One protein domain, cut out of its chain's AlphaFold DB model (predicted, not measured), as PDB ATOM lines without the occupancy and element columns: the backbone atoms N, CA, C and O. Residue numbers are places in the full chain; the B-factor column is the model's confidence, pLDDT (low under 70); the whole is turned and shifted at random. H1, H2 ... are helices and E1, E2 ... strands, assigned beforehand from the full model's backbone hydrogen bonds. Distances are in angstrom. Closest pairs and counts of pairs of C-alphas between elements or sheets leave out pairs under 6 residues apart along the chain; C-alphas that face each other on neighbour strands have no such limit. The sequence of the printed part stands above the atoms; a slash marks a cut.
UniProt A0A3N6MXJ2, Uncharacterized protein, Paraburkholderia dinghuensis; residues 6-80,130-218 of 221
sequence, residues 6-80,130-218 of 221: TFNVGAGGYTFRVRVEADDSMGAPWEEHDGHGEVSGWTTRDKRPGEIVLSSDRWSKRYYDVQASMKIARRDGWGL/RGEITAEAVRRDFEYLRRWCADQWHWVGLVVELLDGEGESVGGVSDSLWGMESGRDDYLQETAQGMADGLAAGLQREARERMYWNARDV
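AT A GLANCE: This is residues 6 to 80 and 130 to 218 of the 221 residues of an uncharacterized protein of Paraburkholderia dinghuensis (UniProt A0A3N6MXJ2). Two lobes are strung end to end: in one, a twisted sheet of E1, E2, E5 and E6 curls round the long helix H4, and in the other H3 packs on the small hairpin E3 and E4, with H2 across H3. Residues 205 to 218, of which 205 to 216 belong to H4, stand free and stick out, adding to the length. The printed part has 164 residues with four named helices and six named strands, in the order E1 E2 H1 E3 E4 H2 H3 E5 E6 H4; the class is mixed. The larger sheet runs E1 - E2 - E5 - E6 and the smaller E3 - E4, both antiparallel. The whole is only just extended, close to loose, with a radius of gyration of the C-alphas of 23.0 A and spans of 81 by 38 by 23 A.

IN THESE COORDINATES: E1, residues 6 to 11, begins at C-alpha 6, (-55.840, -49.593, -48.844). E2 is residues 14 to 22, 25.9 A long, and H1 is residues 29 to 32. E3 is residues 51 to 57, E4 residues 60 to 65 and H2 residues 66 to 76. H3, residues 130 to 149, is 28.6 A long and begins at (-39.202, -51.220, -8.417). E5 is residues 155 to 163, 25.6 A; E6 is residues 169 to 181, 25.5 A, and bends by 99 degrees at residue 172. H4, residues 185 to 216, is 46.7 A long and ends at (-81.949, -16.645, -48.889).

HOW THE PARTS SIT: In the strongly twisted larger sheet E1 and E2 form a hairpin, with N 9 and O 16 at 2.9 A. E2 and E5 are antiparallel, with N 19 and O 159 at 2.9 A. E5 and E6 form a hairpin, with N 160 and O 175 at 2.8 A. The sheet curls round H4, which is on it with residues 187 to 204; the closest C-alphas of E1 and H4, Ala 11 and Asp 197, are 5.2 A apart. The hairpin E3 and E4 has N 54 and O 62 at 2.9 A. The closest C-alphas of E3 and H3, Leu 54 and Arg 146, are 5.6 A apart. H2 and H3 touch at a steep tilt of 63 degrees, opposite ways, H3 with residues 134 to 138 alone; the closest C-alphas, Ala 73 and Thr 134, are 6.3 A apart. H1 and H3 only just touch, with 3 pairs of C-alphas within 8 A, H3 with residues 145 to 148 alone; the closest are Pro 29 and Leu 145, 7.1 A. H3 and H4 are apart. In H2, H3 and H4 every O i to N i+4 pair is within hydrogen-bond range; H1 is too short for one.

THE WHOLE: The C-alphas farthest apart, Pro 49 and Val 218, are 82.0 A apart. Residues 81 to 129 are not printed, and C-alphas 80 and 130 are 10.3 A apart across the cut. The link from H1 to E3 is long, 18 residues, of which 38 to 39 pair antiparallel with residues 64 to 65 of E4. Mean pLDDT of the printed part is 92.2, and residues 216 to 218 are under 70.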
ATOM      1  N   THR A   6     -54.718 -50.483 -48.557       87.69
ATOM      2  CA  THR A   6     -55.840 -49.593 -48.844       87.69
ATOM      3  C   THR A   6     -57.134 -50.224 -48.361       87.69
ATOM      4  O   THR A   6     -57.432 -51.376 -48.681       87.69
ATOM      5  N   PHE A   7     -57.936 -49.458 -47.627       90.12
ATOM      6  CA  PHE A   7     -59.270 -49.870 -47.191       90.12
ATOM      7  C   PHE A   7     -60.244 -48.695 -47.219       90.12
ATOM      8  O   PHE A   7     -59.838 -47.539 -47.291       90.12
ATOM      9  N   ASN A   8     -61.543 -48.985 -47.184       93.19
ATOM     10  CA  ASN A   8     -62.577 -47.954 -47.220       93.19
ATOM     11  C   ASN A   8     -63.272 -47.829 -45.864       93.19
ATOM     12  O   ASN A   8     -63.560 -48.836 -45.216       93.19
ATOM     13  N   VAL A   9     -63.616 -46.599 -45.490       93.00
ATOM     14  CA  VAL A   9     -64.406 -46.282 -44.293       93.00
ATOM     15  C   VAL A   9     -65.619 -45.434 -44.662       93.00
ATOM     16  O   VAL A   9     -65.576 -44.617 -45.583       93.00
ATOM     17  N   GLY A  10     -66.732 -45.652 -43.964       92.25
ATOM     18  CA  GLY A  10     -67.956 -44.876 -44.138       92.25
ATOM     19  C   GLY A  10     -68.118 -43.863 -43.010       92.25
ATOM     20  O   GLY A  10     -68.014 -44.230 -41.841       92.25
ATOM     21  N   ALA A  11     -68.419 -42.608 -43.342       92.19
ATOM     22  CA  ALA A  11     -68.664 -41.561 -42.348       92.19
ATOM     23  C   ALA A  11     -69.667 -40.524 -42.867       92.19
ATOM     24  O   ALA A  11     -69.549 -40.017 -43.979       92.19
ATOM     25  N   GLY A  12     -70.694 -40.213 -42.069       87.25
ATOM     26  CA  GLY A  12     -71.663 -39.152 -42.378       87.25
ATOM     27  C   GLY A  12     -72.392 -39.270 -43.728       87.25
ATOM     28  O   GLY A  12     -72.819 -38.247 -44.262       87.25
ATOM     29  N   GLY A  13     -72.538 -40.485 -44.269       91.06
ATOM     30  CA  GLY A  13     -73.139 -40.741 -45.588       91.06
ATOM     31  C   GLY A  13     -72.157 -40.684 -46.764       91.06
ATOM     32  O   GLY A  13     -72.577 -40.856 -47.903       91.06
ATOM     33  N   TYR A  14     -70.871 -40.472 -46.492       92.50
ATOM     34  CA  TYR A  14     -69.786 -40.481 -47.466       92.50
ATOM     35  C   TYR A  14     -68.940 -41.748 -47.324       92.50
ATOM     36  O   TYR A  14     -68.916 -42.378 -46.263       92.50
ATOM     37  N   THR A  15     -68.239 -42.102 -48.398       95.50
ATOM     38  CA  THR A  15     -67.242 -43.178 -48.405       95.50
ATOM     39  C   THR A  15     -65.871 -42.558 -48.599       95.50
ATOM     40  O   THR A  15     -65.699 -41.720 -49.480       95.50
ATOM     41  N   PHE A  16     -64.905 -42.972 -47.790       94.75
ATOM     42  CA  PHE A  16     -63.528 -42.511 -47.866       94.75
ATOM     43  C   PHE A  16     -62.601 -43.688 -48.128       94.75
ATOM     44  O   PHE A  16     -62.803 -44.773 -47.578       94.75
ATOM     45  N   ARG A  17     -61.577 -43.459 -48.946       95.50
ATOM     46  CA  ARG A  17     -60.442 -44.359 -49.123       95.50
ATOM     47  C   ARG A  17     -59.362 -43.977 -48.129       95.50
ATOM     48  O   ARG A  17     -58.999 -42.809 -48.035       95.50
ATOM     49  N   VAL A  18     -58.842 -44.968 -47.431       94.88
ATOM     50  CA  VAL A  18     -57.708 -44.847 -46.524       94.88
ATOM     51  C   VAL A  18     -56.534 -45.559 -47.168       94.88
ATOM     52  O   VAL A  18     -56.667 -46.721 -47.548       94.88
ATOM     53  N   ARG A  19     -55.406 -44.866 -47.296       93.25
ATOM     54  CA  ARG A  19     -54.127 -45.427 -47.736       93.25
ATOM     55  C   ARG A  19     -53.151 -45.399 -46.568       93.25
ATOM     56  O   ARG A  19     -53.006 -44.357 -45.930       93.25
ATOM     57  N   VAL A  20     -52.529 -46.539 -46.288       93.19
ATOM     58  CA  VAL A  20     -51.425 -46.669 -45.336       93.19
ATOM     59  C   VAL A  20     -50.133 -46.657 -46.140       93.19
ATOM     60  O   VAL A  20     -49.884 -47.571 -46.924       93.19
ATOM     61  N   GLU A  21     -49.331 -45.615 -45.962       92.69
ATOM     62  CA  GLU A  21     -48.079 -45.411 -46.693       92.69
ATOM     63  C   GLU A  21     -46.894 -45.461 -45.728       92.69
ATOM     64  O   GLU A  21     -47.010 -45.030 -44.581       92.69
ATOM     65  N   ALA A  22     -45.743 -45.967 -46.173       91.50
ATOM     66  CA  ALA A  22     -44.522 -45.916 -45.374       91.50
ATOM     67  C   ALA A  22     -44.046 -44.462 -45.209       91.50
ATOM     68  O   ALA A  22     -44.007 -43.690 -46.166       91.50
ATOM     69  N   ASP A  23     -43.654 -44.099 -43.991       93.19
ATOM     70  CA  ASP A  23     -43.101 -42.785 -43.684       93.19
ATOM     71  C   ASP A  23     -41.569 -42.840 -43.706       93.19
ATOM     72  O   ASP A  23     -40.902 -43.059 -42.693       93.19
ATOM     73  N   ASP A  24     -41.011 -42.636 -44.898       88.19
ATOM     74  CA  ASP A  24     -39.562 -42.622 -45.135       88.19
ATOM     75  C   ASP A  24     -38.868 -41.360 -44.589       88.19
ATOM     76  O   ASP A  24     -37.639 -41.245 -44.652       88.19
ATOM     77  N   SER A  25     -39.633 -40.381 -44.091       90.19
ATOM     78  CA  SER A  25     -39.079 -39.156 -43.510       90.19
ATOM     79  C   SER A  25     -38.676 -39.327 -42.047       90.19
ATOM     80  O   SER A  25     -37.846 -38.562 -41.553       90.19
ATOM     81  N   MET A  26     -39.211 -40.357 -41.389       91.94
ATOM     82  CA  MET A  26     -38.953 -40.657 -39.989       91.94
ATOM     83  C   MET A  26     -37.705 -41.527 -39.812       91.94
ATOM     84  O   MET A  26     -37.521 -42.564 -40.458       91.94
ATOM     85  N   GLY A  27     -36.841 -41.110 -38.891       91.06
ATOM     86  CA  GLY A  27     -35.623 -41.809 -38.525       91.06
ATOM     87  C   GLY A  27     -35.827 -42.923 -37.500       91.06
ATOM     88  O   GLY A  27     -36.897 -43.516 -37.334       91.06
ATOM     89  N   ALA A  28     -34.743 -43.246 -36.798       93.81
ATOM     90  CA  ALA A  28     -34.798 -44.254 -35.756       93.81
ATOM     91  C   ALA A  28     -35.647 -43.770 -34.565       93.81
ATOM     92  O   ALA A  28     -35.504 -42.625 -34.145       93.81
ATOM     93  N   PRO A  29     -36.458 -44.638 -33.939       94.19
ATOM     94  CA  PRO A  29     -37.344 -44.250 -32.836       94.19
ATOM     95  C   PRO A  29     -36.639 -43.551 -31.667       94.19
ATOM     96  O   PRO A  29     -37.179 -42.605 -31.109       94.19
ATOM     97  N   TRP A  30     -35.411 -43.954 -31.329       94.31
ATOM     98  CA  TRP A  30     -34.617 -43.323 -30.263       94.31
ATOM     99  C   TRP A  30     -34.012 -41.957 -30.640       94.31
ATOM    100  O   TRP A  30     -33.373 -41.328 -29.799       94.31
ATOM    101  N   GLU A  31     -34.138 -41.528 -31.896       92.56
ATOM    102  CA  GLU A  31     -33.776 -40.183 -32.365       92.56
ATOM    103  C   GLU A  31     -35.022 -39.288 -32.473       92.56
ATOM    104  O   GLU A  31     -34.938 -38.102 -32.164       92.56
ATOM    105  N   GLU A  32     -36.165 -39.863 -32.861       90.19
ATOM    106  CA  GLU A  32     -37.427 -39.141 -33.082       90.19
ATOM    107  C   GLU A  32     -38.243 -38.909 -31.801       90.19
ATOM    108  O   GLU A  32     -38.969 -37.917 -31.685       90.19
ATOM    109  N   HIS A  33     -38.143 -39.817 -30.827       85.88
ATOM    110  CA  HIS A  33     -38.960 -39.780 -29.619       85.88
ATOM    111  C   HIS A  33     -38.146 -39.903 -28.328       85.88
ATOM    112  O   HIS A  33     -37.150 -40.621 -28.234       85.88
ATOM    113  N   ASP A  34     -38.622 -39.203 -27.298       83.38
ATOM    114  CA  ASP A  34     -38.131 -39.340 -25.930       83.38
ATOM    115  C   ASP A  34     -38.650 -40.633 -25.281       83.38
ATOM    116  O   ASP A  34     -39.628 -41.238 -25.716       83.38
ATOM    117  N   GLY A  35     -38.034 -41.032 -24.166       86.50
ATOM    118  CA  GLY A  35     -38.472 -42.213 -23.411       86.50
ATOM    119  C   GLY A  35     -37.852 -43.523 -23.893       86.50
ATOM    120  O   GLY A  35     -38.359 -44.590 -23.558       86.50
ATOM    121  N   HIS A  36     -36.728 -43.436 -24.606       92.81
ATOM    122  CA  HIS A  36     -35.926 -44.578 -25.030       92.81
ATOM    123  C   HIS A  36     -34.588 -44.667 -24.297       92.81
ATOM    124  O   HIS A  36     -34.099 -43.715 -23.678       92.81
ATOM    125  N   GLY A  37     -34.025 -45.873 -24.313       92.69
ATOM    126  CA  GLY A  37     -32.708 -46.147 -23.771       92.69
ATOM    127  C   GLY A  37     -31.593 -45.574 -24.638       92.69
ATOM    128  O   GLY A  37     -31.790 -45.162 -25.777       92.69
ATOM    129  N   GLU A  38     -30.382 -45.582 -24.094       96.00
ATOM    130  CA  GLU A  38     -29.202 -45.081 -24.795       96.00
ATOM    131  C   GLU A  38     -28.791 -46.060 -25.906       96.00
ATOM    132  O   GLU A  38     -28.418 -47.210 -25.637       96.00
ATOM    133  N   VAL A  39     -28.809 -45.583 -27.153       97.25
ATOM    134  CA  VAL A  39     -28.378 -46.339 -28.334       97.25
ATOM    135  C   VAL A  39     -27.141 -45.695 -28.944       97.25
ATOM    136  O   VAL A  39     -27.085 -44.495 -29.195       97.25
ATOM    137  N   SER A  40     -26.123 -46.506 -29.225       96.44
ATOM    138  CA  SER A  40     -24.940 -46.030 -29.930       96.44
ATOM    139  C   SER A  40     -25.230 -45.788 -31.410       96.44
ATOM    140  O   SER A  40     -25.953 -46.550 -32.053       96.44
ATOM    141  N   GLY A  41     -24.500 -44.847 -32.009       95.31
ATOM    142  CA  GLY A  41     -24.327 -44.828 -33.462       95.31
ATOM    143  C   GLY A  41     -23.705 -46.130 -33.994       95.31
ATOM    144  O   GLY A  41     -23.223 -46.982 -33.235       95.31
ATOM    145  N   TRP A  42     -23.693 -46.274 -35.321       96.56
ATOM    146  CA  TRP A  42     -23.000 -47.372 -35.998       96.56
ATOM    147  C   TRP A  42     -21.504 -47.342 -35.686       96.56
ATOM    148  O   TRP A  42     -20.844 -46.312 -35.815       96.56
ATOM    149  N   THR A  43     -20.951 -48.478 -35.273       97.12
ATOM    150  CA  THR A  43     -19.542 -48.568 -34.899       97.12
ATOM    151  C   THR A  43     -18.970 -49.962 -35.132       97.12
ATOM    152  O   THR A  43     -19.678 -50.964 -35.083       97.12
ATOM    153  N   THR A  44     -17.659 -50.039 -35.353       96.81
ATOM    154  CA  THR A  44     -16.916 -51.298 -35.524       96.81
ATOM    155  C   THR A  44     -16.212 -51.754 -34.244       96.81
ATOM    156  O   THR A  44     -15.592 -52.816 -34.229       96.81
ATOM    157  N   ARG A  45     -16.286 -50.965 -33.161       96.50
ATOM    158  CA  ARG A  45     -15.646 -51.304 -31.882       96.50
ATOM    159  C   ARG A  45     -16.297 -52.513 -31.213       96.50
ATOM    160  O   ARG A  45     -17.481 -52.807 -31.419       96.50
ATOM    161  N   ASP A  46     -15.555 -53.114 -30.290       96.06
ATOM    162  CA  ASP A  46     -16.095 -54.111 -29.377       96.06
ATOM    163  C   ASP A  46     -17.128 -53.525 -28.407       96.06
ATOM    164  O   ASP A  46     -17.143 -52.330 -28.072       96.06
ATOM    165  N   LYS A  47     -18.007 -54.416 -27.947       95.62
ATOM    166  CA  LYS A  47     -19.053 -54.118 -26.977       95.62
ATOM    167  C   LYS A  47     -18.446 -53.775 -25.613       95.62
ATOM    168  O   LYS A  47     -17.604 -54.515 -25.104       95.62
ATOM    169  N   ARG A  48     -18.916 -52.697 -24.986       96.56
ATOM    170  CA  ARG A  48     -18.558 -52.332 -23.607       96.56
ATOM    171  C   ARG A  48     -19.373 -53.151 -22.596       96.56
ATOM    172  O   ARG A  48     -20.456 -53.646 -22.921       96.56
ATOM    173  N   PRO A  49     -18.899 -53.307 -21.348       96.50
ATOM    174  CA  PRO A  49     -19.721 -53.874 -20.284       96.50
ATOM    175  C   PRO A  49     -21.040 -53.106 -20.144       96.50
ATOM    176  O   PRO A  49     -21.027 -51.885 -20.071       96.50
ATOM    177  N   GLY A  50     -22.166 -53.821 -20.102       94.38
ATOM    178  CA  GLY A  50     -23.497 -53.212 -19.991       94.38
ATOM    179  C   GLY A  50     -24.212 -52.958 -21.317       94.38
ATOM    180  O   GLY A  50     -25.435 -52.883 -21.328       94.38
ATOM    181  N   GLU A  51     -23.495 -52.931 -22.436       97.75
ATOM    182  CA  GLU A  51     -24.120 -52.851 -23.755       97.75
ATOM    183  C   GLU A  51     -24.690 -54.209 -24.174       97.75
ATOM    184  O   GLU A  51     -24.273 -55.243 -23.661       97.75
ATOM    185  N   ILE A  52     -25.610 -54.246 -25.131       97.31
ATOM    186  CA  ILE A  52     -26.055 -55.430 -25.885       97.31
ATOM    187  C   ILE A  52     -26.155 -55.058 -27.365       97.31
ATOM    188  O   ILE A  52     -26.336 -53.890 -27.693       97.31
ATOM    189  N   VAL A  53     -25.959 -56.022 -28.269       97.62
ATOM    190  CA  VAL A  53     -26.090 -55.753 -29.710       97.62
ATOM    191  C   VAL A  53     -27.563 -55.504 -30.004       97.62
ATOM    192  O   VAL A  53     -28.385 -56.381 -29.744       97.62
ATOM    193  N   LEU A  54     -27.869 -54.319 -30.523       97.50
ATOM    194  CA  LEU A  54     -29.203 -53.947 -30.979       97.50
ATOM    195  C   LEU A  54     -29.390 -54.335 -32.444       97.50
ATOM    196  O   LEU A  54     -30.346 -55.020 -32.793       97.50
ATOM    197  N   SER A  55     -28.433 -53.934 -33.281       96.81
ATOM    198  CA  SER A  55     -28.418 -54.232 -34.709       96.81
ATOM    199  C   SER A  55     -26.991 -54.458 -35.195       96.81
ATOM    200  O   SER A  55     -26.024 -53.981 -34.591       96.81
ATOM    201  N   SER A  56     -26.852 -55.207 -36.281       96.19
ATOM    202  CA  SER A  56     -25.575 -55.484 -36.926       96.19
ATOM    203  C   SER A  56     -25.738 -55.472 -38.437       96.19
ATOM    204  O   SER A  56     -26.568 -56.212 -38.956       96.19
ATOM    205  N   ASP A  57     -24.893 -54.709 -39.121       94.81
ATOM    206  CA  ASP A  57     -24.755 -54.731 -40.573       94.81
ATOM    207  C   ASP A  57     -23.285 -54.945 -40.937       94.81
ATOM    208  O   ASP A  57     -22.408 -54.127 -40.638       94.81
ATOM    209  N   ARG A  58     -23.005 -56.086 -41.573       93.00
ATOM    210  CA  ARG A  58     -21.655 -56.557 -41.910       93.00
ATOM    211  C   ARG A  58     -20.694 -56.459 -40.718       93.00
ATOM    212  O   ARG A  58     -20.709 -57.312 -39.836       93.00
ATOM    213  N   TRP A  59     -19.798 -55.472 -40.734       93.31
ATOM    214  CA  TRP A  59     -18.738 -55.283 -39.737       93.31
ATOM    215  C   TRP A  59     -19.069 -54.163 -38.742       93.31
ATOM    216  O   TRP A  59     -18.289 -53.902 -37.829       93.31
ATOM    217  N   SER A  60     -20.218 -53.508 -38.911       96.44
ATOM    218  CA  SER A  60     -20.708 -52.433 -38.061       96.44
ATOM    219  C   SER A  60     -21.854 -52.924 -37.178       96.44
ATOM    220  O   SER A  60     -22.649 -53.780 -37.568       96.44
ATOM    221  N   LYS A  61     -21.935 -52.402 -35.957       97.19
ATOM    222  CA  LYS A  61     -22.965 -52.736 -34.970       97.19
ATOM    223  C   LYS A  61     -23.508 -51.464 -34.332       97.19
ATOM    224  O   LYS A  61     -22.781 -50.483 -34.178       97.19
ATOM    225  N   ARG A  62     -24.772 -51.515 -33.923       97.19
ATOM    226  CA  ARG A  62     -25.377 -50.597 -32.955       97.19
ATOM    227  C   ARG A  62     -25.546 -51.329 -31.635       97.19
ATOM    228  O   ARG A  62     -25.913 -52.508 -31.609       97.19
ATOM    229  N   TYR A  63     -25.281 -50.628 -30.545       98.31
ATOM    230  CA  TYR A  63     -25.379 -51.167 -29.201       98.31
ATOM    231  C   TYR A  63     -26.445 -50.422 -28.407       98.31
ATOM    232  O   TYR A  63     -26.511 -49.202 -28.469       98.31
ATOM    233  N   TYR A  64     -27.235 -51.160 -27.636       98.31
ATOM    234  CA  TYR A  64     -28.113 -50.611 -26.608       98.31
ATOM    235  C   TYR A  64     -27.398 -50.703 -25.257       98.31
ATOM    236  O   TYR A  64     -27.007 -51.803 -24.851       98.31
ATOM    237  N   ASP A  65     -27.188 -49.585 -24.562       98.00
ATOM    238  CA  ASP A  65     -26.547 -49.575 -23.243       98.00
ATOM    239  C   ASP A  65     -27.589 -49.811 -22.147       98.00
ATOM    240  O   ASP A  65     -28.275 -48.897 -21.686       98.00
ATOM    241  N   VAL A  66     -27.691 -51.057 -21.681       97.56
ATOM    242  CA  VAL A  66     -28.641 -51.453 -20.633       97.56
ATOM    243  C   VAL A  66     -28.333 -50.741 -19.316       97.56
ATOM    244  O   VAL A  66     -29.248 -50.423 -18.560       97.56
ATOM    245  N   GLN A  67     -27.063 -50.475 -19.005       96.25
ATOM    246  CA  GLN A  67     -26.695 -49.830 -17.744       96.25
ATOM    247  C   GLN A  67     -27.046 -48.344 -17.745       96.25
ATOM    248  O   GLN A  67     -27.558 -47.847 -16.736       96.25
ATOM    249  N   ALA A  68     -26.785 -47.638 -18.845       96.06
ATOM    250  CA  ALA A  68     -27.212 -46.254 -19.021       96.06
ATOM    251  C   ALA A  68     -28.744 -46.160 -19.029       96.06
ATOM    252  O   ALA A  68     -29.314 -45.396 -18.247       96.06
ATOM    253  N   SER A  69     -29.410 -47.032 -19.786       97.25
ATOM    254  CA  SER A  69     -30.874 -47.079 -19.889       97.25
ATOM    255  C   SER A  69     -31.541 -47.389 -18.550       97.25
ATOM    256  O   SER A  69     -32.512 -46.745 -18.177       97.25
ATOM    257  N   MET A  70     -30.964 -48.272 -17.727       97.12
ATOM    258  CA  MET A  70     -31.432 -48.506 -16.355       97.12
ATOM    259  C   MET A  70     -31.362 -47.256 -15.468       97.12
ATOM    260  O   MET A  70     -32.180 -47.114 -14.557       97.12
ATOM    261  N   LYS A  71     -30.394 -46.355 -15.677       96.25
ATOM    262  CA  LYS A  71     -30.314 -45.090 -14.926       96.25
ATOM    263  C   LYS A  71     -31.394 -44.116 -15.391       96.25
ATOM    264  O   LYS A  71     -32.060 -43.538 -14.534       96.25
ATOM    265  N   ILE A  72     -31.584 -43.993 -16.706       95.31
ATOM    266  CA  ILE A  72     -32.640 -43.182 -17.332       95.31
ATOM    267  C   ILE A  72     -34.009 -43.661 -16.846       95.31
ATOM    268  O   ILE A  72     -34.732 -42.914 -16.196       95.31
ATOM    269  N   ALA A  73     -34.298 -44.952 -16.991       96.44
ATOM    270  CA  ALA A  73     -35.566 -45.549 -16.595       96.44
ATOM    271  C   ALA A  73     -35.872 -45.388 -15.096       96.44
ATOM    272  O   ALA A  73     -37.016 -45.171 -14.697       96.44
ATOM    273  N   ARG A  74     -34.850 -45.449 -14.227       95.19
ATOM    274  CA  ARG A  74     -35.026 -45.171 -12.790       95.19
ATOM    275  C   ARG A  74     -35.328 -43.705 -12.510       95.19
ATOM    276  O   ARG A  74     -36.152 -43.450 -11.629       95.19
ATOM    277  N   ARG A  75     -34.634 -42.788 -13.193       94.69
ATOM    278  CA  ARG A  75     -34.799 -41.331 -13.072       94.69
ATOM    279  C   ARG A  75     -36.194 -40.915 -13.529       94.69
ATOM    280  O   ARG A  75     -36.878 -40.225 -12.782       94.69
ATOM    281  N   ASP A  76     -36.617 -41.420 -14.680       94.44
ATOM    282  CA  ASP A  76     -37.846 -41.006 -15.367       94.44
ATOM    283  C   ASP A  76     -39.063 -41.839 -14.943       94.44
ATOM    284  O   ASP A  76     -40.181 -41.597 -15.379       94.44
ATOM    285  N   GLY A  77     -38.859 -42.816 -14.053       93.81
ATOM    286  CA  GLY A  77     -39.948 -43.578 -13.449       93.81
ATOM    287  C   GLY A  77     -40.642 -44.529 -14.417       93.81
ATOM    288  O   GLY A  77     -41.837 -44.771 -14.262       93.81
ATOM    289  N   TRP A  78     -39.906 -45.089 -15.380       95.06
ATOM    290  CA  TRP A  78     -40.465 -46.030 -16.347       95.06
ATOM    291  C   TRP A  78     -41.151 -47.199 -15.641       95.06
ATOM    292  O   TRP A  78     -40.641 -47.755 -14.656       95.06
ATOM    293  N   GLY A  79     -42.319 -47.563 -16.159       93.44
ATOM    294  CA  GLY A  79     -43.220 -48.521 -15.545       93.44
ATOM    295  C   GLY A  79     -43.735 -49.559 -16.528       93.44
ATOM    296  O   GLY A  79     -43.408 -49.557 -17.707       93.44
ATOM    297  N   LEU A  80     -44.555 -50.455 -15.994       94.88
ATOM    298  CA  LEU A  80     -45.291 -51.457 -16.752       94.88
ATOM    299  C   LEU A  80     -46.786 -51.210 -16.560       94.88
ATOM    300  O   LEU A  80     -47.196 -50.848 -15.446       94.88
ATOM    301  N   ARG A 130     -39.524 -52.280  -7.447       95.00
ATOM    302  CA  ARG A 130     -39.202 -51.220  -8.417       95.00
ATOM    303  C   ARG A 130     -38.073 -51.642  -9.364       95.00
ATOM    304  O   ARG A 130     -38.125 -51.333 -10.542       95.00
ATOM    305  N   GLY A 131     -37.079 -52.375  -8.857       95.50
ATOM    306  CA  GLY A 131     -35.964 -52.868  -9.664       95.50
ATOM    307  C   GLY A 131     -36.390 -53.855 -10.752       95.50
ATOM    308  O   GLY A 131     -35.908 -53.738 -11.872       95.50
ATOM    309  N   GLU A 132     -37.301 -54.780 -10.440       96.38
ATOM    310  CA  GLU A 132     -37.849 -55.734 -11.416       96.38
ATOM    311  C   GLU A 132     -38.692 -55.031 -12.476       96.38
ATOM    312  O   GLU A 132     -38.511 -55.296 -13.659       96.38
ATOM    313  N   ILE A 133     -39.549 -54.092 -12.063       97.25
ATOM    314  CA  ILE A 133     -40.368 -53.292 -12.984       97.25
ATOM    315  C   ILE A 133     -39.469 -52.509 -13.940       97.25
ATOM    316  O   ILE A 133     -39.658 -52.574 -15.148       97.25
ATOM    317  N   THR A 134     -38.460 -51.806 -13.416       97.50
ATOM    318  CA  THR A 134     -37.555 -51.011 -14.251       97.50
ATOM    319  C   THR A 134     -36.710 -51.880 -15.180       97.50
ATOM    320  O   THR A 134     -36.562 -51.541 -16.348       97.50
ATOM    321  N   ALA A 135     -36.173 -53.005 -14.695       97.19
ATOM    322  CA  ALA A 135     -35.397 -53.918 -15.536       97.19
ATOM    323  C   ALA A 135     -36.235 -54.473 -16.690       97.19
ATOM    324  O   ALA A 135     -35.761 -54.574 -17.818       97.19
ATOM    325  N   GLU A 136     -37.492 -54.794 -16.408       97.81
ATOM    326  CA  GLU A 136     -38.399 -55.317 -17.408       97.81
ATOM    327  C   GLU A 136     -38.897 -54.229 -18.379       97.81
ATOM    328  O   GLU A 136     -39.048 -54.508 -19.566       97.81
ATOM    329  N   ALA A 137     -39.091 -52.987 -17.923       97.69
ATOM    330  CA  ALA A 137     -39.395 -51.854 -18.800       97.69
ATOM    331  C   ALA A 137     -38.246 -51.591 -19.788       97.69
ATOM    332  O   ALA A 137     -38.478 -51.486 -20.987       97.69
ATOM    333  N   VAL A 138     -36.995 -51.599 -19.312       98.00
ATOM    334  CA  VAL A 138     -35.794 -51.479 -20.163       98.00
ATOM    335  C   VAL A 138     -35.679 -52.649 -21.143       98.00
ATOM    336  O   VAL A 138     -35.320 -52.458 -22.300       98.00
ATOM    337  N   ARG A 139     -36.009 -53.876 -20.714       97.62
ATOM    338  CA  ARG A 139     -36.043 -55.037 -21.617       97.62
ATOM    339  C   ARG A 139     -37.083 -54.854 -22.726       97.62
ATOM    340  O   ARG A 139     -36.792 -55.186 -23.871       97.62
ATOM    341  N   ARG A 140     -38.282 -54.363 -22.393       96.94
ATOM    342  CA  ARG A 140     -39.349 -54.090 -23.371       96.94
ATOM    343  C   ARG A 140     -38.945 -53.002 -24.360       96.94
ATOM    344  O   ARG A 140     -39.125 -53.217 -25.551       96.94
ATOM    345  N   ASP A 141     -38.354 -51.911 -23.881       97.69
ATOM    346  CA  ASP A 141     -37.800 -50.851 -24.730       97.69
ATOM    347  C   ASP A 141     -36.751 -51.415 -25.698       97.69
ATOM    348  O   ASP A 141     -36.894 -51.291 -26.910       97.69
ATOM    349  N   PHE A 142     -35.768 -52.172 -25.194       97.75
ATOM    350  CA  PHE A 142     -34.790 -52.844 -26.053       97.75
ATOM    351  C   PHE A 142     -35.442 -53.722 -27.132       97.75
ATOM    352  O   PHE A 142     -35.049 -53.645 -28.295       97.75
ATOM    353  N   GLU A 143     -36.418 -54.562 -26.773       97.31
ATOM    354  CA  GLU A 143     -37.096 -55.413 -27.756       97.31
ATOM    355  C   GLU A 143     -37.910 -54.586 -28.761       97.31
ATOM    356  O   GLU A 143     -37.894 -54.901 -29.948       97.31
ATOM    357  N   TYR A 144     -38.561 -53.502 -28.338       95.94
ATOM    358  CA  TYR A 144     -39.268 -52.579 -29.230       95.94
ATOM    359  C   TYR A 144     -38.317 -51.954 -30.268       95.94
ATOM    360  O   TYR A 144     -38.562 -52.058 -31.474       95.94
ATOM    361  N   LEU A 145     -37.167 -51.434 -29.825       97.19
ATOM    362  CA  LEU A 145     -36.133 -50.871 -30.704       97.19
ATOM    363  C   LEU A 145     -35.483 -51.929 -31.608       97.19
ATOM    364  O   LEU A 145     -35.126 -51.664 -32.759       97.19
ATOM    365  N   ARG A 146     -35.324 -53.152 -31.097       96.69
ATOM    366  CA  ARG A 146     -34.768 -54.276 -31.855       96.69
ATOM    367  C   ARG A 146     -35.702 -54.706 -32.981       96.69
ATOM    368  O   ARG A 146     -35.215 -55.070 -34.047       96.69
ATOM    369  N   ARG A 147     -37.017 -54.676 -32.755       96.44
ATOM    370  CA  ARG A 147     -38.024 -54.997 -33.776       96.44
ATOM    371  C   ARG A 147     -38.004 -53.982 -34.919       96.44
ATOM    372  O   ARG A 147     -38.061 -54.417 -36.062       96.44
ATOM    373  N   TRP A 148     -37.805 -52.696 -34.624       95.56
ATOM    374  CA  TRP A 148     -37.586 -51.666 -35.650       95.56
ATOM    375  C   TRP A 148     -36.345 -51.984 -36.489       95.56
ATOM    376  O   TRP A 148     -36.408 -52.094 -37.705       95.56
ATOM    377  N   CYS A 149     -35.216 -52.264 -35.825       95.69
ATOM    378  CA  CYS A 149     -33.960 -52.627 -36.495       95.69
ATOM    379  C   CYS A 149     -34.031 -53.911 -37.339       95.69
ATOM    380  O   CYS A 149     -33.112 -54.177 -38.111       95.69
ATOM    381  N   ALA A 150     -35.039 -54.749 -37.103       94.81
ATOM    382  CA  ALA A 150     -35.255 -56.016 -37.785       94.81
ATOM    383  C   ALA A 150     -36.403 -55.937 -38.805       94.81
ATOM    384  O   ALA A 150     -36.922 -56.987 -39.183       94.81
ATOM    385  N   ASP A 151     -36.820 -54.725 -39.186       92.94
ATOM    386  CA  ASP A 151     -37.923 -54.439 -40.109       92.94
ATOM    387  C   ASP A 151     -39.252 -55.112 -39.711       92.94
ATOM    388  O   ASP A 151     -40.085 -55.434 -40.554       92.94
ATOM    389  N   GLN A 152     -39.468 -55.358 -38.412       94.00
ATOM    390  CA  GLN A 152     -40.711 -55.958 -37.901       94.00
ATOM    391  C   GLN A 152     -41.801 -54.922 -37.617       94.00
ATOM    392  O   GLN A 152     -42.946 -55.296 -37.373       94.00
ATOM    393  N   TRP A 153     -41.435 -53.644 -37.583       94.56
ATOM    394  CA  TRP A 153     -42.345 -52.508 -37.620       94.56
ATOM    395  C   TRP A 153     -41.587 -51.300 -38.181       94.56
ATOM    396  O   TRP A 153     -40.358 -51.255 -38.104       94.56
ATOM    397  N   HIS A 154     -42.314 -50.347 -38.750       93.31
ATOM    398  CA  HIS A 154     -41.773 -49.109 -39.313       93.31
ATOM    399  C   HIS A 154     -42.785 -47.968 -39.149       93.31
ATOM    400  O   HIS A 154     -43.899 -48.184 -38.662       93.31
ATOM    401  N   TRP A 155     -42.379 -46.756 -39.516       94.56
ATOM    402  CA  TRP A 155     -43.246 -45.585 -39.500       94.56
ATOM    403  C   TRP A 155     -44.186 -45.585 -40.702       94.56
ATOM    404  O   TRP A 155     -43.768 -45.921 -41.810       94.56
ATOM    405  N   VAL A 156     -45.440 -45.207 -40.483       94.50
ATOM    406  CA  VAL A 156     -46.473 -45.100 -41.514       94.50
ATOM    407  C   VAL A 156     -47.251 -43.795 -41.391       94.50
ATOM    408  O   VAL A 156     -47.368 -43.216 -40.306       94.50
ATOM    409  N   GLY A 157     -47.819 -43.358 -42.508       93.88
ATOM    410  CA  GLY A 157     -48.854 -42.342 -42.571       93.88
ATOM    411  C   GLY A 157     -50.181 -42.902 -43.063       93.88
ATOM    412  O   GLY A 157     -50.234 -43.870 -43.816       93.88
ATOM    413  N   LEU A 158     -51.263 -42.272 -42.619       94.38
ATOM    414  CA  LEU A 158     -52.614 -42.477 -43.113       94.38
ATOM    415  C   LEU A 158     -52.994 -41.300 -43.991       94.38
ATOM    416  O   LEU A 158     -52.901 -40.150 -43.563       94.38
ATOM    417  N   VAL A 159     -53.487 -41.593 -45.186       94.75
ATOM    418  CA  VAL A 159     -54.089 -40.612 -46.086       94.75
ATOM    419  C   VAL A 159     -55.546 -40.998 -46.297       94.75
ATOM    420  O   VAL A 159     -55.834 -42.090 -46.783       94.75
ATOM    421  N   VAL A 160     -56.468 -40.115 -45.915       95.38
ATOM    422  CA  VAL A 160     -57.917 -40.311 -46.037       95.38
ATOM    423  C   VAL A 160     -58.451 -39.384 -47.117       95.38
ATOM    424  O   VAL A 160     -58.325 -38.168 -47.009       95.38
ATOM    425  N   GLU A 161     -59.070 -39.947 -48.149       95.69
ATOM    426  CA  GLU A 161     -59.584 -39.216 -49.311       95.69
ATOM    427  C   GLU A 161     -61.058 -39.544 -49.539       95.69
ATOM    428  O   GLU A 161     -61.467 -40.702 -49.457       95.69
ATOM    429  N   LEU A 162     -61.873 -38.533 -49.839       94.88
ATOM    430  CA  LEU A 162     -63.276 -38.739 -50.194       94.88
ATOM    431  C   LEU A 162     -63.391 -39.469 -51.536       94.88
ATOM    432  O   LEU A 162     -62.723 -39.089 -52.492       94.88
ATOM    433  N   LEU A 163     -64.289 -40.451 -51.630       94.50
ATOM    434  CA  LEU A 163     -64.656 -41.097 -52.889       94.50
ATOM    435  C   LEU A 163     -65.999 -40.592 -53.420       94.50
ATOM    436  O   LEU A 163     -66.917 -40.286 -52.652       94.50
ATOM    437  N   ASP A 164     -66.127 -40.541 -54.742       91.75
ATOM    438  CA  ASP A 164     -67.401 -40.331 -55.422       91.75
ATOM    439  C   ASP A 164     -68.207 -41.638 -55.562       91.75
ATOM    440  O   ASP A 164     -67.838 -42.701 -55.060       91.75
ATOM    441  N   GLY A 165     -69.362 -41.555 -56.234       86.50
ATOM    442  CA  GLY A 165     -70.235 -42.708 -56.468       86.50
ATOM    443  C   GLY A 165     -69.661 -43.759 -57.428       86.50
ATOM    444  O   GLY A 165     -70.217 -44.853 -57.518       86.50
ATOM    445  N   GLU A 166     -68.574 -43.440 -58.128       87.25
ATOM    446  CA  GLU A 166     -67.848 -44.328 -59.042       87.25
ATOM    447  C   GLU A 166     -66.617 -44.946 -58.354       87.25
ATOM    448  O   GLU A 166     -66.016 -45.884 -58.877       87.25
ATOM    449  N   GLY A 167     -66.311 -44.496 -57.133       84.50
ATOM    450  CA  GLY A 167     -65.194 -44.965 -56.327       84.50
ATOM    451  C   GLY A 167     -63.892 -44.220 -56.602       84.50
ATOM    452  O   GLY A 167     -62.847 -44.689 -56.149       84.50
ATOM    453  N   GLU A 168     -63.933 -43.087 -57.302       89.19
ATOM    454  CA  GLU A 168     -62.772 -42.251 -57.613       89.19
ATOM    455  C   GLU A 168     -62.572 -41.148 -56.569       89.19
ATOM    456  O   GLU A 168     -63.528 -40.663 -55.959       89.19
ATOM    457  N   SER A 169     -61.314 -40.756 -56.334       87.44
ATOM    458  CA  SER A 169     -60.992 -39.733 -55.333       87.44
ATOM    459  C   SER A 169     -61.531 -38.363 -55.762       87.44
ATOM    460  O   SER A 169     -61.173 -37.823 -56.812       87.44
ATOM    461  N   VAL A 170     -62.353 -37.753 -54.909       87.88
ATOM    462  CA  VAL A 170     -62.846 -36.386 -55.076       87.88
ATOM    463  C   VAL A 170     -61.738 -35.421 -54.673       87.88
ATOM    464  O   VAL A 170     -61.412 -35.263 -53.495       87.88
ATOM    465  N   GLY A 171     -61.154 -34.752 -55.665       82.62
ATOM    466  CA  GLY A 171     -60.076 -33.793 -55.440       82.62
ATOM    467  C   GLY A 171     -60.452 -32.690 -54.442       82.62
ATOM    468  O   GLY A 171     -61.544 -32.126 -54.495       82.62
ATOM    469  N   GLY A 172     -59.512 -32.356 -53.553       83.00
ATOM    470  CA  GLY A 172     -59.648 -31.255 -52.593       83.00
ATOM    471  C   GLY A 172     -60.313 -31.619 -51.263       83.00
ATOM    472  O   GLY A 172     -60.449 -30.739 -50.418       83.00
ATOM    473  N   VAL A 173     -60.696 -32.884 -51.055       87.94
ATOM    474  CA  VAL A 173     -61.244 -33.372 -49.781       87.94
ATOM    475  C   VAL A 173     -60.423 -34.563 -49.300       87.94
ATOM    476  O   VAL A 173     -60.747 -35.723 -49.560       87.94
ATOM    477  N   SER A 174     -59.338 -34.250 -48.602       93.31
ATOM    478  CA  SER A 174     -58.434 -35.235 -48.023       93.31
ATOM    479  C   SER A 174     -57.817 -34.725 -46.728       93.31
ATOM    480  O   SER A 174     -57.650 -33.518 -46.558       93.31
ATOM    481  N   ASP A 175     -57.422 -35.645 -45.860       95.25
ATOM    482  CA  ASP A 175     -56.620 -35.367 -44.670       95.25
ATOM    483  C   ASP A 175     -55.533 -36.437 -44.522       95.25
ATOM    484  O   ASP A 175     -55.698 -37.561 -45.003       95.25
ATOM    485  N   SER A 176     -54.415 -36.104 -43.881       95.19
ATOM    486  CA  SER A 176     -53.316 -37.049 -43.677       95.19
ATOM    487  C   SER A 176     -52.644 -36.884 -42.323       95.19
ATOM    488  O   SER A 176     -52.381 -35.757 -41.900       95.19
ATOM    489  N   LEU A 177     -52.279 -38.001 -41.696       95.25
ATOM    490  CA  LEU A 177     -51.503 -38.042 -40.459       95.25
ATOM    491  C   LEU A 177     -50.305 -38.976 -40.637       95.25
ATOM    492  O   LEU A 177     -50.473 -40.076 -41.144       95.25
ATOM    493  N   TRP A 178     -49.117 -38.554 -40.206       94.88
ATOM    494  CA  TRP A 178     -47.840 -39.255 -40.413       94.88
ATOM    495  C   TRP A 178     -47.158 -39.584 -39.074       94.88
ATOM    496  O   TRP A 178     -47.605 -39.105 -38.028       94.88
ATOM    497  N   GLY A 179     -46.096 -40.397 -39.088       92.25
ATOM    498  CA  GLY A 179     -45.343 -40.769 -37.884       92.25
ATOM    499  C   GLY A 179     -46.041 -41.768 -36.952       92.25
ATOM    500  O   GLY A 179     -45.884 -41.692 -35.734       92.25
ATOM    501  N   MET A 180     -46.834 -42.698 -37.491       92.69
ATOM    502  CA  MET A 180     -47.495 -43.753 -36.708       92.69
ATOM    503  C   MET A 180     -46.758 -45.088 -36.816       92.69
ATOM    504  O   MET A 180     -46.083 -45.361 -37.798       92.69
ATOM    505  N   GLU A 181     -46.892 -45.949 -35.811       93.31
ATOM    506  CA  GLU A 181     -46.310 -47.294 -35.850       93.31
ATOM    507  C   GLU A 181     -47.152 -48.241 -36.718       93.31
ATOM    508  O   GLU A 181     -48.353 -48.389 -36.491       93.31
ATOM    509  N   SER A 182     -46.512 -48.977 -37.631       91.62
ATOM    510  CA  SER A 182     -47.190 -49.932 -38.521       91.62
ATOM    511  C   SER A 182     -47.844 -51.123 -37.804       91.62
ATOM    512  O   SER A 182     -48.696 -51.784 -38.372       91.62
ATOM    513  N   GLY A 183     -47.420 -51.458 -36.579       81.62
ATOM    514  CA  GLY A 183     -47.853 -52.667 -35.857       81.62
ATOM    515  C   GLY A 183     -49.094 -52.491 -34.976       81.62
ATOM    516  O   GLY A 183     -49.268 -53.256 -34.023       81.62
ATOM    517  N   ARG A 184     -49.886 -51.438 -35.204       81.56
ATOM    518  CA  ARG A 184     -51.011 -51.020 -34.352       81.56
ATOM    519  C   ARG A 184     -52.295 -50.861 -35.173       81.56
ATOM    520  O   ARG A 184     -52.892 -49.790 -35.169       81.56
ATOM    521  N   ASP A 185     -52.723 -51.932 -35.835       81.88
ATOM    522  CA  ASP A 185     -53.865 -51.954 -36.765       81.88
ATOM    523  C   ASP A 185     -55.131 -51.310 -36.182       81.88
ATOM    524  O   ASP A 185     -55.732 -50.445 -36.816       81.88
ATOM    525  N   ASP A 186     -55.497 -51.663 -34.946       87.94
ATOM    526  CA  ASP A 186     -56.673 -51.122 -34.254       87.94
ATOM    527  C   ASP A 186     -56.598 -49.589 -34.133       87.94
ATOM    528  O   ASP A 186     -57.562 -48.877 -34.410       87.94
ATOM    529  N   TYR A 187     -55.418 -49.067 -33.782       88.69
ATOM    530  CA  TYR A 187     -55.181 -47.631 -33.644       88.69
ATOM    531  C   TYR A 187     -55.207 -46.918 -34.999       88.69
ATOM    532  O   TYR A 187     -55.752 -45.818 -35.104       88.69
ATOM    533  N   LEU A 188     -54.650 -47.538 -36.042       90.88
ATOM    534  CA  LEU A 188     -54.693 -46.993 -37.398       90.88
ATOM    535  C   LEU A 188     -56.138 -46.910 -37.908       90.88
ATOM    536  O   LEU A 188     -56.532 -45.889 -38.468       90.88
ATOM    537  N   GLN A 189     -56.953 -47.938 -37.656       91.25
ATOM    538  CA  GLN A 189     -58.369 -47.951 -38.028       91.25
ATOM    539  C   GLN A 189     -59.181 -46.900 -37.265       91.25
ATOM    540  O   GLN A 189     -59.943 -46.155 -37.883       91.25
ATOM    541  N   GLU A 190     -59.007 -46.795 -35.945       94.06
ATOM    542  CA  GLU A 190     -59.681 -45.776 -35.128       94.06
ATOM    543  C   GLU A 190     -59.306 -44.356 -35.568       94.06
ATOM    544  O   GLU A 190     -60.173 -43.491 -35.707       94.06
ATOM    545  N   THR A 191     -58.021 -44.128 -35.846       95.38
ATOM    546  CA  THR A 191     -57.511 -42.841 -36.331       95.38
ATOM    547  C   THR A 191     -58.103 -42.498 -37.695       95.38
ATOM    548  O   THR A 191     -58.637 -41.403 -37.875       95.38
ATOM    549  N   ALA A 192     -58.088 -43.446 -38.637       94.50
ATOM    550  CA  ALA A 192     -58.669 -43.260 -39.961       94.50
ATOM    551  C   ALA A 192     -60.176 -42.965 -39.897       94.50
ATOM    552  O   ALA A 192     -60.663 -42.078 -40.601       94.50
ATOM    553  N   GLN A 193     -60.912 -43.657 -39.021       94.81
ATOM    554  CA  GLN A 193     -62.334 -43.398 -38.804       94.81
ATOM    555  C   GLN A 193     -62.568 -41.991 -38.240       94.81
ATOM    556  O   GLN A 193     -63.422 -41.268 -38.747       94.81
ATOM    557  N   GLY A 194     -61.787 -41.568 -37.241       95.50
ATOM    558  CA  GLY A 194     -61.888 -40.222 -36.674       95.50
ATOM    559  C   GLY A 194     -61.599 -39.118 -37.700       95.50
ATOM    560  O   GLY A 194     -62.305 -38.107 -37.738       95.50
ATOM    561  N   MET A 195     -60.610 -39.327 -38.572       96.06
ATOM    562  CA  MET A 195     -60.309 -38.422 -39.689       96.06
ATOM    563  C   MET A 195     -61.472 -38.356 -40.690       96.06
ATOM    564  O   MET A 195     -61.904 -37.264 -41.069       96.06
ATOM    565  N   ALA A 196     -62.036 -39.506 -41.072       95.44
ATOM    566  CA  ALA A 196     -63.193 -39.577 -41.963       95.44
ATOM    567  C   ALA A 196     -64.433 -38.886 -41.368       95.44
ATOM    568  O   ALA A 196     -65.121 -38.139 -42.067       95.44
ATOM    569  N   ASP A 197     -64.694 -39.067 -40.072       95.62
ATOM    570  CA  ASP A 197     -65.776 -38.384 -39.355       95.62
ATOM    571  C   ASP A 197     -65.577 -36.860 -39.352       95.62
ATOM    572  O   ASP A 197     -66.528 -36.103 -39.581       95.62
ATOM    573  N   GLY A 198     -64.339 -36.400 -39.150       93.56
ATOM    574  CA  GLY A 198     -63.970 -34.986 -39.223       93.56
ATOM    575  C   GLY A 198     -64.230 -34.378 -40.603       93.56
ATOM    576  O   GLY A 198     -64.889 -33.334 -40.709       93.56
ATOM    577  N   LEU A 199     -63.782 -35.055 -41.664       93.94
ATOM    578  CA  LEU A 199     -64.029 -34.650 -43.051       93.94
ATOM    579  C   LEU A 199     -65.527 -34.631 -43.373       93.94
ATOM    580  O   LEU A 199     -66.038 -33.638 -43.896       93.94
ATOM    581  N   ALA A 200     -66.261 -35.682 -43.001       93.56
ATOM    582  CA  ALA A 200     -67.701 -35.775 -43.217       93.56
ATOM    583  C   ALA A 200     -68.467 -34.643 -42.516       93.56
ATOM    584  O   ALA A 200     -69.359 -34.033 -43.111       93.56
ATOM    585  N   ALA A 201     -68.104 -34.306 -41.276       92.12
ATOM    586  CA  ALA A 201     -68.701 -33.185 -40.556       92.12
ATOM    587  C   ALA A 201     -68.428 -31.838 -41.249       92.12
ATOM    588  O   ALA A 201     -69.319 -30.984 -41.312       92.12
ATOM    589  N   GLY A 202     -67.223 -31.654 -41.802       90.88
ATOM    590  CA  GLY A 202     -66.870 -30.496 -42.626       90.88
ATOM    591  C   GLY A 202     -67.761 -30.370 -43.863       90.88
ATOM    592  O   GLY A 202     -68.407 -29.337 -44.052       90.88
ATOM    593  N   LEU A 203     -67.890 -31.452 -44.636       90.75
ATOM    594  CA  LEU A 203     -68.732 -31.509 -45.837       90.75
ATOM    595  C   LEU A 203     -70.207 -31.226 -45.534       90.75
ATOM    596  O   LEU A 203     -70.862 -30.458 -46.240       90.75
ATOM    597  N   GLN A 204     -70.741 -31.808 -44.459       90.31
ATOM    598  CA  GLN A 204     -72.125 -31.576 -44.046       90.31
ATOM    599  C   GLN A 204     -72.369 -30.121 -43.636       90.31
ATOM    600  O   GLN A 204     -73.439 -29.575 -43.921       90.31
ATOM    601  N   ARG A 205     -71.397 -29.481 -42.971       88.62
ATOM    602  CA  ARG A 205     -71.476 -28.058 -42.618       88.62
ATOM    603  C   ARG A 205     -71.518 -27.190 -43.874       88.62
ATOM    604  O   ARG A 205     -72.435 -26.382 -44.000       88.62
ATOM    605  N   GLU A 206     -70.617 -27.420 -44.827       87.31
ATOM    606  CA  GLU A 206     -70.608 -26.693 -46.105       87.31
ATOM    607  C   GLU A 206     -71.904 -26.892 -46.901       87.31
ATOM    608  O   GLU A 206     -72.458 -25.936 -47.444       87.31
ATOM    609  N   ALA A 207     -72.438 -28.115 -46.945       84.69
ATOM    610  CA  ALA A 207     -73.704 -28.402 -47.615       84.69
ATOM    611  C   ALA A 207     -74.880 -27.638 -46.982       84.69
ATOM    612  O   ALA A 207     -75.704 -27.068 -47.700       84.69
ATOM    613  N   ARG A 208     -74.943 -27.575 -45.643       83.69
ATOM    614  CA  ARG A 208     -75.969 -26.805 -44.916       83.69
ATOM    615  C   ARG A 208     -75.850 -25.308 -45.178       83.69
ATOM    616  O   ARG A 208     -76.869 -24.661 -45.399       83.69
ATOM    617  N   GLU A 209     -74.634 -24.768 -45.183       84.31
ATOM    618  CA  GLU A 209     -74.390 -23.357 -45.498       84.31
ATOM    619  C   GLU A 209     -74.819 -23.025 -46.931       84.31
ATOM    620  O   GLU A 209     -75.537 -22.047 -47.138       84.31
ATOM    621  N   ARG A 210     -74.482 -23.871 -47.915       79.25
ATOM    622  CA  ARG A 210     -74.940 -23.712 -49.309       79.25
ATOM    623  C   ARG A 210     -76.465 -23.721 -49.415       79.25
ATOM    624  O   ARG A 210     -77.028 -22.876 -50.101       79.25
ATOM    625  N   MET A 211     -77.143 -24.641 -48.723       76.31
ATOM    626  CA  MET A 211     -78.611 -24.676 -48.686       76.31
ATOM    627  C   MET A 211     -79.202 -23.413 -48.048       76.31
ATOM    628  O   MET A 211     -80.178 -22.872 -48.564       76.31
ATOM    629  N   TYR A 212     -78.606 -22.931 -46.956       75.25
ATOM    630  CA  TYR A 212     -79.036 -21.714 -46.271       75.25
ATOM    631  C   TYR A 212     -78.899 -20.466 -47.157       75.25
ATOM    632  O   TYR A 212     -79.845 -19.685 -47.251       75.25
ATOM    633  N   TRP A 213     -77.765 -20.294 -47.843       72.81
ATOM    634  CA  TRP A 213     -77.563 -19.170 -48.764       72.81
ATOM    635  C   TRP A 213     -78.468 -19.262 -49.998       72.81
ATOM    636  O   TRP A 213     -79.136 -18.281 -50.319       72.81
ATOM    637  N   ASN A 214     -78.608 -20.446 -50.607       74.50
ATOM    638  CA  ASN A 214     -79.530 -20.657 -51.730       74.50
ATOM    639  C   ASN A 214     -80.983 -20.326 -51.366       74.50
ATOM    640  O   ASN A 214     -81.705 -19.770 -52.183       74.50
ATOM    641  N   ALA A 215     -81.428 -20.660 -50.150       74.81
ATOM    642  CA  ALA A 215     -82.779 -20.331 -49.695       74.81
ATOM    643  C   ALA A 215     -82.985 -18.820 -49.486       74.81
ATOM    644  O   ALA A 215     -84.108 -18.335 -49.591       74.81
ATOM    645  N   ARG A 216     -81.912 -18.080 -49.189       69.12
ATOM    646  CA  ARG A 216     -81.949 -16.645 -48.889       69.12
ATOM    647  C   ARG A 216     -81.843 -15.767 -50.140       69.12
ATOM    648  O   ARG A 216     -82.480 -14.721 -50.183       69.12
ATOM    649  N   ASP A 217     -81.116 -16.214 -51.163       62.19
ATOM    650  CA  ASP A 217     -80.993 -15.511 -52.452       62.19
ATOM    651  C   ASP A 217     -82.283 -15.552 -53.301       62.19
ATOM    652  O   ASP A 217     -82.393 -14.851 -54.304       62.19
ATOM    653  N   VAL A 218     -83.291 -16.334 -52.896       59.41
ATOM    654  CA  VAL A 218     -84.578 -16.465 -53.607       59.41
ATOM    655  C   VAL A 218     -85.579 -15.340 -53.267       59.41
ATOM    656  O   VAL A 218     -86.572 -15.181 -53.975       59.41
TER     657      VAL A 218